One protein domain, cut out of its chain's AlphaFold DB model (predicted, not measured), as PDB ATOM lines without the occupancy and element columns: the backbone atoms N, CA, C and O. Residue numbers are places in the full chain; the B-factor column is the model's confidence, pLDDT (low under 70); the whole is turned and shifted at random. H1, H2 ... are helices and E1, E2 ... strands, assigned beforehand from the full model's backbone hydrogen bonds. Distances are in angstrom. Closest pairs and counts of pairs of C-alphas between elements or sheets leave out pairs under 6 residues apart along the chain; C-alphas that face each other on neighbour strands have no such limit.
ATOM      1  N   VAL A   2      44.451  -7.152 -25.992       92.12
ATOM      2  CA  VAL A   2      44.002  -6.070 -25.086       92.12
ATOM      3  C   VAL A   2      44.134  -6.566 -23.648       92.12
ATOM      4  O   VAL A   2      43.753  -7.697 -23.358       92.12
ATOM      5  N   THR A   3      44.681  -5.736 -22.761       95.56
ATOM      6  CA  THR A   3      44.807  -6.043 -21.329       95.56
ATOM      7  C   THR A   3      44.015  -5.031 -20.516       95.56
ATOM      8  O   THR A   3      44.204  -3.828 -20.690       95.56
ATOM      9  N   THR A   4      43.154  -5.517 -19.624       95.19
ATOM     10  CA  THR A   4      42.223  -4.678 -18.864       95.19
ATOM     11  C   THR A   4      42.256  -5.031 -17.382       95.19
ATOM     12  O   THR A   4      42.018  -6.177 -17.003       95.19
ATOM     13  N   PHE A   5      42.479  -4.021 -16.539       96.94
ATOM     14  CA  PHE A   5      42.308  -4.095 -15.088       96.94
ATOM     15  C   PHE A   5      40.915  -3.556 -14.754       96.94
ATOM     16  O   PHE A   5      40.651  -2.363 -14.902       96.94
ATOM     17  N   LEU A   6      39.992  -4.446 -14.394       96.38
ATOM     18  CA  LEU A   6      38.557  -4.191 -14.486       96.38
ATOM     19  C   LEU A   6      37.879  -4.149 -13.113       96.38
ATOM     20  O   LEU A   6      38.059  -5.038 -12.283       96.38
ATOM     21  N   ALA A   7      37.039  -3.132 -12.908       96.12
ATOM     22  CA  ALA A   7      36.000  -3.112 -11.884       96.12
ATOM     23  C   ALA A   7      34.650  -3.212 -12.599       96.12
ATOM     24  O   ALA A   7      34.318  -2.340 -13.398       96.12
ATOM     25  N   CYS A   8      33.891  -4.279 -12.350       93.38
ATOM     26  CA  CYS A   8      32.611  -4.507 -13.020       93.38
ATOM     27  C   CYS A   8      31.593  -5.120 -12.062       93.38
ATOM     28  O   CYS A   8      31.925  -6.046 -11.326       93.38
ATOM     29  N   THR A   9      30.361  -4.616 -12.080       91.38
ATOM     30  CA  THR A   9      29.258  -5.097 -11.234       91.38
ATOM     31  C   THR A   9      28.399  -6.166 -11.907       91.38
ATOM     32  O   THR A   9      27.615  -6.803 -11.215       91.38
ATOM     33  N   SER A  10      28.535  -6.351 -13.225       89.94
ATOM     34  CA  SER A  10      27.889  -7.393 -14.037       89.94
ATOM     35  C   SER A  10      28.941  -8.313 -14.665       89.94
ATOM     36  O   SER A  10      30.121  -7.963 -14.697       89.94
ATOM     37  N   ASP A  11      28.533  -9.469 -15.188       91.62
ATOM     38  CA  ASP A  11      29.446 -10.343 -15.932       91.62
ATOM     39  C   ASP A  11      30.069  -9.560 -17.109       91.62
ATOM     40  O   ASP A  11      29.324  -8.979 -17.910       91.62
ATOM     41  N   PRO A  12      31.410  -9.467 -17.217       95.31
ATOM     42  CA  PRO A  12      32.050  -8.873 -18.382       95.31
ATOM     43  C   PRO A  12      31.726  -9.694 -19.630       95.31
ATOM     44  O   PRO A  12      31.825 -10.917 -19.615       95.31
ATOM     45  N   ILE A  13      31.363  -9.028 -20.721       96.06
ATOM     46  CA  ILE A  13      30.951  -9.684 -21.964       96.06
ATOM     47  C   ILE A  13      31.969  -9.395 -23.064       96.06
ATOM     48  O   ILE A  13      32.412  -8.255 -23.217       96.06
ATOM     49  N   ILE A  14      32.304 -10.418 -23.850       96.25
ATOM     50  CA  ILE A  14      33.121 -10.297 -25.059       96.25
ATOM     51  C   ILE A  14      32.377 -10.891 -26.263       96.25
ATOM     52  O   ILE A  14      31.610 -11.847 -26.132       96.25
ATOM     53  N   GLU A  15      32.604 -10.317 -27.442       96.12
ATOM     54  CA  GLU A  15      32.043 -10.782 -28.712       96.12
ATOM     55  C   GLU A  15      33.000 -10.421 -29.851       96.12
ATOM     56  O   GLU A  15      33.590  -9.338 -29.863       96.12
ATOM     57  N   SER A  16      33.166 -11.332 -30.809       94.50
ATOM     58  CA  SER A  16      34.012 -11.186 -31.998       94.50
ATOM     59  C   SER A  16      35.412 -10.642 -31.678       94.50
ATOM     60  O   SER A  16      35.950  -9.803 -32.400       94.50
ATOM     61  N   SER A  17      35.983 -11.097 -30.560       94.38
ATOM     62  CA  SER A  17      37.231 -10.599 -29.979       94.38
ATOM     63  C   SER A  17      38.111 -11.767 -29.544       94.38
ATOM     64  O   SER A  17      37.593 -12.797 -29.132       94.38
ATOM     65  N   SER A  18      39.433 -11.603 -29.601       94.06
ATOM     66  CA  SER A  18      40.405 -12.617 -29.179       94.06
ATOM     67  C   SER A  18      41.633 -11.985 -28.515       94.06
ATOM     68  O   SER A  18      41.862 -10.775 -28.608       94.06
ATOM     69  N   GLU A  19      42.417 -12.811 -27.817       93.81
ATOM     70  CA  GLU A  19      43.612 -12.406 -27.061       93.81
ATOM     71  C   GLU A  19      43.341 -11.333 -25.992       93.81
ATOM     72  O   GLU A  19      44.130 -10.397 -25.801       93.81
ATOM     73  N   LEU A  20      42.207 -11.448 -25.301       96.19
ATOM     74  CA  LEU A  20      41.871 -10.568 -24.187       96.19
ATOM     75  C   LEU A  20      42.509 -11.074 -22.889       96.19
ATOM     76  O   LEU A  20      42.554 -12.275 -22.622       96.19
ATOM     77  N   LYS A  21      43.003 -10.151 -22.065       96.12
ATOM     78  CA  LYS A  21      43.537 -10.455 -20.735       96.12
ATOM     79  C   LYS A  21      42.835  -9.610 -19.688       96.12
ATOM     80  O   LYS A  21      42.828  -8.384 -19.789       96.12
ATOM     81  N   PHE A  22      42.275 -10.265 -18.679       96.75
ATOM     82  CA  PHE A  22      41.580  -9.608 -17.578       96.75
ATOM     83  C   PHE A  22      42.398  -9.691 -16.290       96.75
ATOM     84  O   PHE A  22      43.050 -10.698 -16.015       96.75
ATOM     85  N   ALA A  23      42.334  -8.630 -15.495       95.94
ATOM     86  CA  ALA A  23      42.917  -8.525 -14.166       95.94
ATOM     87  C   ALA A  23      41.964  -7.756 -13.238       95.94
ATOM     88  O   ALA A  23      41.132  -6.981 -13.726       95.94
ATOM     89  N   PRO A  24      42.073  -7.931 -11.910       95.88
ATOM     90  CA  PRO A  24      41.316  -7.122 -10.966       95.88
ATOM     91  C   PRO A  24      41.712  -5.646 -11.088       95.88
ATOM     92  O   PRO A  24      42.870  -5.323 -11.336       95.88
ATOM     93  N   TYR A  25      40.755  -4.741 -10.887       96.69
ATOM     94  CA  TYR A  25      41.029  -3.306 -10.803       96.69
ATOM     95  C   TYR A  25      42.106  -2.986  -9.759       96.69
ATOM     96  O   TYR A  25      42.043  -3.469  -8.628       96.69
ATOM     97  N   GLN A  26      43.055  -2.124 -10.121       96.56
ATOM     98  CA  GLN A  26      44.148  -1.713  -9.245       96.56
ATOM     99  C   GLN A  26      44.507  -0.255  -9.530       96.56
ATOM    100  O   GLN A  26      45.389   0.027 -10.335       96.56
ATOM    101  N   PHE A  27      43.783   0.677  -8.909       97.06
ATOM    102  CA  PHE A  27      44.033   2.111  -9.054       97.06
ATOM    103  C   PHE A  27      43.403   2.909  -7.911       97.06
ATOM    104  O   PHE A  27      42.405   2.500  -7.308       97.06
ATOM    105  N   SER A  28      43.988   4.063  -7.605       96.88
ATOM    106  CA  SER A  28      43.488   4.962  -6.570       96.88
ATOM    107  C   SER A  28      43.887   6.414  -6.813       96.88
ATOM    108  O   SER A  28      44.968   6.696  -7.327       96.88
ATOM    109  N   TYR A  29      43.008   7.324  -6.400       96.56
ATOM    110  CA  TYR A  29      43.283   8.733  -6.116       96.56
ATOM    111  C   TYR A  29      42.217   9.253  -5.132       96.56
ATOM    112  O   TYR A  29      41.193   8.583  -4.958       96.56
ATOM    113  N   PRO A  30      42.435  10.402  -4.461       95.12
ATOM    114  CA  PRO A  30      41.617  10.823  -3.320       95.12
ATOM    115  C   PRO A  30      40.109  10.885  -3.594       95.12
ATOM    116  O   PRO A  30      39.319  10.400  -2.791       95.12
ATOM    117  N   GLU A  31      39.704  11.424  -4.740       96.19
ATOM    118  CA  GLU A  31      38.300  11.650  -5.097       96.19
ATOM    119  C   GLU A  31      37.617  10.409  -5.698       96.19
ATOM    120  O   GLU A  31      36.403  10.396  -5.901       96.19
ATOM    121  N   LEU A  32      38.372   9.350  -6.006       96.12
ATOM    122  CA  LEU A  32      37.870   8.223  -6.795       96.12
ATOM    123  C   LEU A  32      36.775   7.429  -6.070       96.12
ATOM    124  O   LEU A  32      35.838   6.951  -6.707       96.12
ATOM    125  N   LYS A  33      36.858   7.315  -4.738       94.88
ATOM    126  CA  LYS A  33      35.831   6.632  -3.934       94.88
ATOM    127  C   LYS A  33      34.472   7.333  -4.053       94.88
ATOM    128  O   LYS A  33      33.457   6.670  -4.274       94.88
ATOM    129  N   ASP A  34      34.461   8.662  -3.980       95.75
ATOM    130  CA  ASP A  34      33.239   9.461  -4.117       95.75
ATOM    131  C   ASP A  34      32.679   9.382  -5.539       95.75
ATOM    132  O   ASP A  34      31.466   9.323  -5.726       95.75
ATOM    133  N   GLN A  35      33.547   9.304  -6.549       97.62
ATOM    134  CA  GLN A  35      33.132   9.131  -7.941       97.62
ATOM    135  C   GLN A  35      32.516   7.752  -8.204       97.62
ATOM    136  O   GLN A  35      31.509   7.669  -8.905       97.62
ATOM    137  N   PHE A  36      33.049   6.684  -7.596       96.81
ATOM    138  CA  PHE A  36      32.407   5.364  -7.603       96.81
ATOM    139  C   PHE A  36      31.005   5.441  -6.993       96.81
ATOM    140  O   PHE A  36      30.037   5.007  -7.617       96.81
ATOM    141  N   SER A  37      30.876   6.063  -5.817       93.69
ATOM    142  CA  SER A  37      29.581   6.229  -5.151       93.69
ATOM    143  C   SER A  37      28.594   7.053  -5.987       93.69
ATOM    144  O   SER A  37      27.446   6.641  -6.160       93.69
ATOM    145  N   ALA A  38      29.040   8.168  -6.572       96.69
ATOM    146  CA  ALA A  38      28.228   9.021  -7.441       96.69
ATOM    147  C   ALA A  38      27.768   8.300  -8.720       96.69
ATOM    148  O   ALA A  38      26.691   8.595  -9.235       96.69
ATOM    149  N   ALA A  39      28.552   7.333  -9.206       95.75
ATOM    150  CA  ALA A  39      28.192   6.459 -10.321       95.75
ATOM    151  C   ALA A  39      27.287   5.278  -9.912       95.75
ATOM    152  O   ALA A  39      26.940   4.455 -10.756       95.75
ATOM    153  N   GLY A  40      26.912   5.161  -8.633       92.31
ATOM    154  CA  GLY A  40      26.142   4.027  -8.117       92.31
ATOM    155  C   GLY A  40      26.945   2.724  -8.023       92.31
ATOM    156  O   GLY A  40      26.363   1.649  -7.894       92.31
ATOM    157  N   LEU A  41      28.277   2.803  -8.082       93.44
ATOM    158  CA  LEU A  41      29.175   1.656  -8.005       93.44
ATOM    159  C   LEU A  41      29.619   1.421  -6.561       93.44
ATOM    160  O   LEU A  41      30.034   2.334  -5.850       93.44
ATOM    161  N   ASN A  42      29.578   0.160  -6.136       94.12
ATOM    162  CA  ASN A  42      30.106  -0.262  -4.845       94.12
ATOM    163  C   ASN A  42      31.461  -0.947  -5.052       94.12
ATOM    164  O   ASN A  42      31.551  -1.918  -5.799       94.12
ATOM    165  N   VAL A  43      32.500  -0.479  -4.358       96.56
ATOM    166  CA  VAL A  43      33.868  -1.014  -4.484       96.56
ATOM    167  C   VAL A  43      33.997  -2.484  -4.064       96.56
ATOM    168  O   VAL A  43      34.925  -3.166  -4.484       96.56
ATOM    169  N   PHE A  44      33.052  -3.000  -3.274       97.19
ATOM    170  CA  PHE A  44      32.975  -4.405  -2.870       97.19
ATOM    171  C   PHE A  44      32.117  -5.260  -3.812       97.19
ATOM    172  O   PHE A  44      31.912  -6.433  -3.529       97.19
ATOM    173  N   ASN A  45      31.602  -4.707  -4.913       95.50
ATOM    174  CA  ASN A  45      30.874  -5.451  -5.940       95.50
ATOM    175  C   ASN A  45      31.694  -5.477  -7.233       95.50
ATOM    176  O   ASN A  45      31.469  -4.680  -8.140       95.50
ATOM    177  N   CYS A  46      32.649  -6.407  -7.305       94.19
ATOM    178  CA  CYS A  46      33.488  -6.612  -8.481       94.19
ATOM    179  C   CYS A  46      33.473  -8.086  -8.924       94.19
ATOM    180  O   CYS A  46      33.820  -8.979  -8.147       94.19
ATOM    181  N   ILE A  47      33.092  -8.332 -10.179       93.25
ATOM    182  CA  ILE A  47      33.060  -9.648 -10.843       93.25
ATOM    183  C   ILE A  47      33.858  -9.677 -12.142       93.25
ATOM    184  O   ILE A  47      33.473 -10.286 -13.135       93.25
ATOM    185  N   TRP A  48      35.029  -9.047 -12.112       95.69
ATOM    186  CA  TRP A  48      35.956  -8.953 -13.240       95.69
ATOM    187  C   TRP A  48      36.342 -10.302 -13.880       95.69
ATOM    188  O   TRP A  48      36.694 -10.332 -15.056       95.69
ATOM    189  N   SER A  49      36.278 -11.407 -13.128       94.81
ATOM    190  CA  SER A  49      36.689 -12.747 -13.563       94.81
ATOM    191  C   SER A  49      35.527 -13.664 -13.983       94.81
ATOM    192  O   SER A  49      35.686 -14.882 -13.978       94.81
ATOM    193  N   SER A  50      34.336 -13.118 -14.241       93.62
ATOM    194  CA  SER A  50      33.144 -13.876 -14.669       93.62
ATOM    195  C   SER A  50      32.833 -13.588 -16.139       93.62
ATOM    196  O   SER A  50      31.766 -13.089 -16.484       93.62
ATOM    197  N   VAL A  51      33.824 -13.785 -17.013       95.00
ATOM    198  CA  VAL A  51      33.734 -13.345 -18.411       95.00
ATOM    199  C   VAL A  51      32.840 -14.285 -19.224       95.00
ATOM    200  O   VAL A  51      33.057 -15.498 -19.247       95.00
ATOM    201  N   HIS A  52      31.867 -13.716 -19.935       95.12
ATOM    202  CA  HIS A  52      31.007 -14.419 -20.881       95.12
ATOM    203  C   HIS A  52      31.419 -14.118 -22.328       95.12
ATOM    204  O   HIS A  52      31.455 -12.959 -22.741       95.12
ATOM    205  N   ASP A  53      31.700 -15.162 -23.109       95.62
ATOM    206  CA  ASP A  53      32.065 -15.065 -24.527       95.62
ATOM    207  C   ASP A  53      30.894 -15.501 -25.419       95.62
ATOM    208  O   ASP A  53      30.501 -16.669 -25.400       95.62
ATOM    209  N   PHE A  54      30.342 -14.568 -26.204       95.94
ATOM    210  CA  PHE A  54      29.267 -14.844 -27.172       95.94
ATOM    211  C   PHE A  54      29.767 -15.412 -28.506       95.94
ATOM    212  O   PHE A  54      28.969 -15.852 -29.333       95.94
ATOM    213  N   SER A  55      31.080 -15.428 -28.720       93.88
ATOM    214  CA  SER A  55      31.736 -15.890 -29.944       93.88
ATOM    215  C   SER A  55      32.852 -16.904 -29.652       93.88
ATOM    216  O   SER A  55      33.971 -16.729 -30.143       93.88
ATOM    217  N   PRO A  56      32.595 -17.956 -28.850       90.44
ATOM    218  CA  PRO A  56      33.635 -18.898 -28.470       90.44
ATOM    219  C   PRO A  56      34.191 -19.604 -29.706       90.44
ATOM    220  O   PRO A  56      33.448 -19.968 -30.626       90.44
ATOM    221  N   ASN A  57      35.504 -19.834 -29.721       85.12
ATOM    222  CA  ASN A  57      36.123 -20.582 -30.807       85.12
ATOM    223  C   ASN A  57      35.614 -22.030 -30.803       85.12
ATOM    224  O   ASN A  57      35.529 -22.688 -29.763       85.12
ATOM    225  N   PHE A  64      39.876 -15.337 -24.241       95.25
ATOM    226  CA  PHE A  64      40.396 -14.549 -23.144       95.25
ATOM    227  C   PHE A  64      41.174 -15.417 -22.158       95.25
ATOM    228  O   PHE A  64      41.102 -16.642 -22.167       95.25
ATOM    229  N   SER A  65      41.932 -14.750 -21.301       94.69
ATOM    230  CA  SER A  65      42.643 -15.346 -20.178       94.69
ATOM    231  C   SER A  65      42.730 -14.340 -19.031       94.69
ATOM    232  O   SER A  65      42.368 -13.169 -19.183       94.69
ATOM    233  N   TYR A  66      43.222 -14.785 -17.881       94.94
ATOM    234  CA  TYR A  66      43.479 -13.927 -16.729       94.94
ATOM    235  C   TYR A  66      44.975 -13.656 -16.599       94.94
ATOM    236  O   TYR A  66      45.793 -14.545 -16.848       94.94
ATOM    237  N   LEU A  67      45.345 -12.429 -16.224       94.50
ATOM    238  CA  LEU A  67      46.733 -12.138 -15.882       94.50
ATOM    239  C   LEU A  67      47.145 -12.922 -14.625       94.50
ATOM    240  O   LEU A  67      46.333 -13.078 -13.709       94.50
ATOM    241  N   PRO A  68      48.405 -13.387 -14.546       91.38
ATOM    242  CA  PRO A  68      48.953 -13.910 -13.302       91.38
ATOM    243  C   PRO A  68      48.810 -12.899 -12.159       91.38
ATOM    244  O   PRO A  68      49.035 -11.705 -12.346       91.38
ATOM    245  N   HIS A  69      48.524 -13.374 -10.945       86.75
ATOM    246  CA  HIS A  69      48.335 -12.509  -9.764       86.75
ATOM    247  C   HIS A  69      49.567 -11.665  -9.392       86.75
ATOM    248  O   HIS A  69      49.444 -10.698  -8.636       86.75
ATOM    249  N   THR A  70      50.743 -12.043  -9.906       87.81
ATOM    250  CA  THR A  70      52.029 -11.356  -9.720       87.81
ATOM    251  C   THR A  70      52.213 -10.135 -10.617       87.81
ATOM    252  O   THR A  70      53.082  -9.317 -10.326       87.81
ATOM    253  N   GLU A  71      51.438 -10.024 -11.698       92.06
ATOM    254  CA  GLU A  71      51.490  -8.886 -12.618       92.06
ATOM    255  C   GLU A  71      50.977  -7.614 -11.936       92.06
ATOM    256  O   GLU A  71      50.003  -7.649 -11.174       92.06
ATOM    257  N   LYS A  72      51.617  -6.474 -12.217       91.56
ATOM    258  CA  LYS A  72      51.261  -5.185 -11.612       91.56
ATOM    259  C   LYS A  72      50.686  -4.249 -12.659       91.56
ATOM    260  O   LYS A  72      51.200  -4.161 -13.764       91.56
ATOM    261  N   ALA A  73      49.672  -3.464 -12.290       94.75
ATOM    262  CA  ALA A  73      49.085  -2.470 -13.197       94.75
ATOM    263  C   ALA A  73      50.123  -1.466 -13.738       94.75
ATOM    264  O   ALA A  73      50.044  -1.077 -14.901       94.75
ATOM    265  N   ALA A  74      51.133  -1.119 -12.933       94.25
ATOM    266  CA  ALA A  74      52.234  -0.238 -13.330       94.25
ATOM    267  C   ALA A  74      53.118  -0.798 -14.466       94.25
ATOM    268  O   ALA A  74      53.814  -0.030 -15.121       94.25
ATOM    269  N   ASP A  75      53.080  -2.108 -14.737       93.75
ATOM    270  CA  ASP A  75      53.799  -2.711 -15.871       93.75
ATOM    271  C   ASP A  75      53.042  -2.510 -17.203       93.75
ATOM    272  O   ASP A  75      53.615  -2.662 -18.283       93.75
ATOM    273  N   PHE A  76      51.752  -2.149 -17.138       94.31
ATOM    274  CA  PHE A  76      50.865  -1.968 -18.295       94.31
ATOM    275  C   PHE A  76      50.452  -0.510 -18.521       94.31
ATOM    276  O   PHE A  76      50.124  -0.137 -19.648       94.31
ATOM    277  N   PHE A  77      50.449   0.311 -17.469       93.38
ATOM    278  CA  PHE A  77      50.004   1.700 -17.511       93.38
ATOM    279  C   PHE A  77      51.025   2.629 -16.864       93.38
ATOM    280  O   PHE A  77      51.634   2.290 -15.855       93.38
ATOM    281  N   LEU A  78      51.138   3.834 -17.419       91.69
ATOM    282  CA  LEU A  78      51.944   4.912 -16.858       91.69
ATOM    283  C   LEU A  78      51.049   5.903 -16.124       91.69
ATOM    284  O   LEU A  78      49.979   6.277 -16.615       91.69
ATOM    285  N   LEU A  79      51.510   6.373 -14.971       91.38
ATOM    286  CA  LEU A  79      50.914   7.536 -14.328       91.38
ATOM    287  C   LEU A  79      51.203   8.797 -15.160       91.38
ATOM    288  O   LEU A  79      52.230   8.867 -15.838       91.38
ATOM    289  N   PRO A  80      50.360   9.846 -15.087       89.00
ATOM    290  CA  PRO A  80      50.593  11.087 -15.829       89.00
ATOM    291  C   PRO A  80      51.973  11.713 -15.580       89.00
ATOM    292  O   PRO A  80      52.577  12.235 -16.510       89.00
ATOM    293  N   GLN A  81      52.489  11.622 -14.347       84.44
ATOM    294  CA  GLN A  81      53.833  12.099 -13.992       84.44
ATOM    295  C   GLN A  81      54.924  11.319 -14.746       84.44
ATOM    296  O   GLN A  81      55.802  11.919 -15.357       84.44
ATOM    297  N   GLU A  82      54.816   9.991 -14.784       87.06
ATOM    298  CA  GLU A  82      55.773   9.107 -15.463       87.06
ATOM    299  C   GLU A  82      55.723   9.287 -16.986       87.06
ATOM    300  O   GLU A  82      56.757   9.315 -17.652       87.06
ATOM    301  N   ALA A  83      54.521   9.450 -17.546       85.25
ATOM    302  CA  ALA A  83      54.333   9.726 -18.966       85.25
ATOM    303  C   ALA A  83      54.907  11.098 -19.365       85.25
ATOM    304  O   ALA A  83      55.526  11.225 -20.424       85.25
ATOM    305  N   ALA A  84      54.743  12.117 -18.513       80.69
ATOM    306  CA  ALA A  84      55.308  13.444 -18.736       80.69
ATOM    307  C   ALA A  84      56.845  13.415 -18.743       80.69
ATOM    308  O   ALA A  84      57.459  14.023 -19.623       80.69
ATOM    309  N   ASP A  85      57.464  12.666 -17.826       78.88
ATOM    310  CA  ASP A  85      58.922  12.511 -17.759       78.88
ATOM    311  C   ASP A  85      59.484  11.800 -19.003       78.88
ATOM    312  O   ASP A  85      60.516  12.206 -19.542       78.88
ATOM    313  N   GLN A  86      58.777  10.790 -19.522       72.62
ATOM    314  CA  GLN A  86      59.177  10.064 -20.736       72.62
ATOM    315  C   GLN A  86      59.064  10.904 -22.020       72.62
ATOM    316  O   GLN A  86      59.821  10.680 -22.967       72.62
ATOM    317  N   SER A 100      48.217  19.240 -26.096       48.31
ATOM    318  CA  SER A 100      48.361  17.900 -25.498       48.31
ATOM    319  C   SER A 100      49.226  17.905 -24.228       48.31
ATOM    320  O   SER A 100      48.995  17.116 -23.313       48.31
ATOM    321  N   SER A 101      50.178  18.838 -24.124       52.69
ATOM    322  CA  SER A 101      51.087  18.957 -22.974       52.69
ATOM    323  C   SER A 101      50.484  19.716 -21.785       52.69
ATOM    324  O   SER A 101      50.898  19.491 -20.648       52.69
ATOM    325  N   ALA A 102      49.482  20.575 -22.009       49.53
ATOM    326  CA  ALA A 102      48.783  21.291 -20.938       49.53
ATOM    327  C   ALA A 102      47.886  20.356 -20.106       49.53
ATOM    328  O   ALA A 102      48.017  20.308 -18.886       49.53
ATOM    329  N   ALA A 103      47.058  19.532 -20.763       54.00
ATOM    330  CA  ALA A 103      46.195  18.564 -20.078       54.00
ATOM    331  C   ALA A 103      47.000  17.514 -19.288       54.00
ATOM    332  O   ALA A 103      46.596  17.104 -18.203       54.00
ATOM    333  N   SER A 104      48.168  17.110 -19.800       58.97
ATOM    334  CA  SER A 104      49.058  16.165 -19.116       58.97
ATOM    335  C   SER A 104      49.672  16.761 -17.836       58.97
ATOM    336  O   SER A 104      49.780  16.060 -16.832       58.97
ATOM    337  N   ARG A 105      49.977  18.069 -17.823       62.22
ATOM    338  CA  ARG A 105      50.481  18.803 -16.642       62.22
ATOM    339  C   ARG A 105      49.417  19.046 -15.574       62.22
ATOM    340  O   ARG A 105      49.727  19.008 -14.389       62.22
ATOM    341  N   ASP A 106      48.165  19.261 -15.959       73.50
ATOM    342  CA  ASP A 106      47.091  19.457 -14.976       73.50
ATOM    343  C   ASP A 106      46.794  18.165 -14.193       73.50
ATOM    344  O   ASP A 106      46.487  18.209 -12.998       73.50
ATOM    345  N   LEU A 107      46.983  17.005 -14.832       80.31
ATOM    346  CA  LEU A 107      46.797  15.688 -14.219       80.31
ATOM    347  C   LEU A 107      47.924  15.290 -13.255       80.31
ATOM    348  O   LEU A 107      47.698  14.435 -12.399       80.31
ATOM    349  N   THR A 108      49.109  15.916 -13.317       80.56
ATOM    350  CA  THR A 108      50.210  15.580 -12.391       80.56
ATOM    351  C   THR A 108      49.934  15.993 -10.948       80.56
ATOM    352  O   THR A 108      50.571  15.472 -10.036       80.56
ATOM    353  N   ASN A 109      48.981  16.902 -10.716       84.94
ATOM    354  CA  ASN A 109      48.623  17.366  -9.371       84.94
ATOM    355  C   ASN A 109      47.734  16.377  -8.603       84.94
ATOM    356  O   ASN A 109      47.576  16.503  -7.387       84.94
ATOM    357  N   VAL A 110      47.156  15.389  -9.291       89.56
ATOM    358  CA  VAL A 110      46.342  14.351  -8.662       89.56
ATOM    359  C   VAL A 110      47.264  13.261  -8.123       89.56
ATOM    360  O   VAL A 110      48.094  12.711  -8.846       89.56
ATOM    361  N   LYS A 111      47.116  12.919  -6.838       92.38
ATOM    362  CA  LYS A 111      47.876  11.835  -6.196       92.38
ATOM    363  C   LYS A 111      47.323  10.478  -6.624       92.38
ATOM    364  O   LYS A 111      46.509   9.889  -5.920       92.38
ATOM    365  N   MET A 112      47.746  10.028  -7.795       94.94
ATOM    366  CA  MET A 112      47.373   8.740  -8.366       94.94
ATOM    367  C   MET A 112      48.330   7.637  -7.903       94.94
ATOM    368  O   MET A 112      49.516   7.888  -7.702       94.94
ATOM    369  N   SER A 113      47.827   6.414  -7.743       95.88
ATOM    370  CA  SER A 113      48.649   5.254  -7.398       95.88
ATOM    371  C   SER A 113      48.082   3.964  -7.985       95.88
ATOM    372  O   SER A 113      46.883   3.694  -7.873       95.88
ATOM    373  N   PHE A 114      48.974   3.156  -8.560       96.00
ATOM    374  CA  PHE A 114      48.733   1.759  -8.926       96.00
ATOM    375  C   PHE A 114      49.136   0.785  -7.805       96.00
ATOM    376  O   PHE A 114      49.179  -0.417  -8.042       96.00
ATOM    377  N   ASP A 115      49.465   1.255  -6.600       93.88
ATOM    378  CA  ASP A 115      49.752   0.373  -5.464       93.88
ATOM    379  C   ASP A 115      48.489  -0.405  -5.062       93.88
ATOM    380  O   ASP A 115      47.421   0.169  -4.828       93.88
ATOM    381  N   GLU A 116      48.628  -1.724  -4.965       91.25
ATOM    382  CA  GLU A 116      47.577  -2.641  -4.538       91.25
ATOM    383  C   GLU A 116      47.025  -2.270  -3.154       91.25
ATOM    384  O   GLU A 116      45.810  -2.279  -2.956       91.25
ATOM    385  N   ALA A 117      47.887  -1.851  -2.223       89.81
ATOM    386  CA  ALA A 117      47.472  -1.471  -0.873       89.81
ATOM    387  C   ALA A 117      46.607  -0.195  -0.854       89.81
ATOM    388  O   ALA A 117      45.787  -0.003   0.058       89.81
ATOM    389  N   CYS A 118      46.777   0.670  -1.859       92.12
ATOM    390  CA  CYS A 118      46.056   1.931  -2.006       92.12
ATOM    391  C   CYS A 118      44.790   1.815  -2.861       92.12
ATOM    392  O   CYS A 118      43.934   2.692  -2.748       92.12
ATOM    393  N   SER A 119      44.655   0.760  -3.676       95.88
ATOM    394  CA  SER A 119      43.503   0.557  -4.563       95.88
ATOM    395  C   SER A 119      42.176   0.715  -3.816       95.88
ATOM    396  O   SER A 119      41.982   0.173  -2.724       95.88
ATOM    397  N   ILE A 120      41.242   1.456  -4.417       96.50
ATOM    398  CA  ILE A 120      39.909   1.653  -3.830       96.50
ATOM    399  C   ILE A 120      39.026   0.405  -3.945       96.50
ATOM    400  O   ILE A 120      38.121   0.223  -3.136       96.50
ATOM    401  N   VAL A 121      39.291  -0.451  -4.936       97.12
ATOM    402  CA  VAL A 121      38.641  -1.751  -5.121       97.12
ATOM    403  C   VAL A 121      39.589  -2.810  -4.560       97.12
ATOM    404  O   VAL A 121      40.751  -2.844  -4.981       97.12
ATOM    405  N   PRO A 122      39.139  -3.673  -3.630       96.75
ATOM    406  CA  PRO A 122      39.964  -4.762  -3.131       96.75
ATOM    407  C   PRO A 122      40.418  -5.672  -4.270       96.75
ATOM    408  O   PRO A 122      39.591  -6.118  -5.070       96.75
ATOM    409  N   LYS A 123      41.711  -6.002  -4.314       95.50
ATOM    410  CA  LYS A 123      42.207  -7.012  -5.248       95.50
ATOM    411  C   LYS A 123      41.640  -8.373  -4.859       95.50
ATOM    412  O   LYS A 123      41.762  -8.803  -3.712       95.50
TER     413      LYS A 123
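What this domain is: This is residues 2 to 57, 64 to 86 and 100 to 123 of the 261 residues of the protein "C-CAP/cofactor C-like domain-containing protein" of Sparganum proliferum (UniProt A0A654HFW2). What is the picture? There is little regular structure: a small parallel sheet, ordered E1, E2, E3, stands at a distance from a pair of short helices, H2 and H3, that pack on each other, one long link runs from E3 to H2, and H1 is off the sheet, apart from both of these helices. What is the make-up? The 103 printed residues run E1 E2 H1 E3 H2 H3, mixed in class, 35 in named elements. The whole is only just compact, close to loose, with a radius of gyration of the C-alphas of 15.3 A and spans of 44 by 31 by 27 A.

Where its parts are: What comes first? E1 is residues 2 to 6, 12.1 A long from C-alpha 2 at (44.002, -6.070, -25.086); E2 is 20 to 24, 13.7 A; H1 is 32 to 38. What follows? E3 is 64 to 66, H2 is 80 to 86, and H3 is 100 to 107, 11.6 A, ending at (46.797, 15.688, -14.219).

How they stand to each other: How do strands pair? E1 and E2 are parallel at 22 degrees, N 4 to O 21 2.9 A; E2 and E3 are parallel at 30 degrees, N 22 to O 65 2.9 A, both within hydrogen-bond range. And the helices? H2 and H3 touch, closest at the C-alphas of Pro 80 and Leu 107, 6.2 A. Every O i to N i+4 pair is within range in H1 and H2, 3 of 4 in H3.

The domain as a whole: Where are cuts? C-alphas 57 and 64 are 10.6 A apart, 86 and 100 14.2 A. Which links are long? E1 to E2 and E3 to H2. Where is confidence low? Residues 100 to 105 have pLDDT under 70.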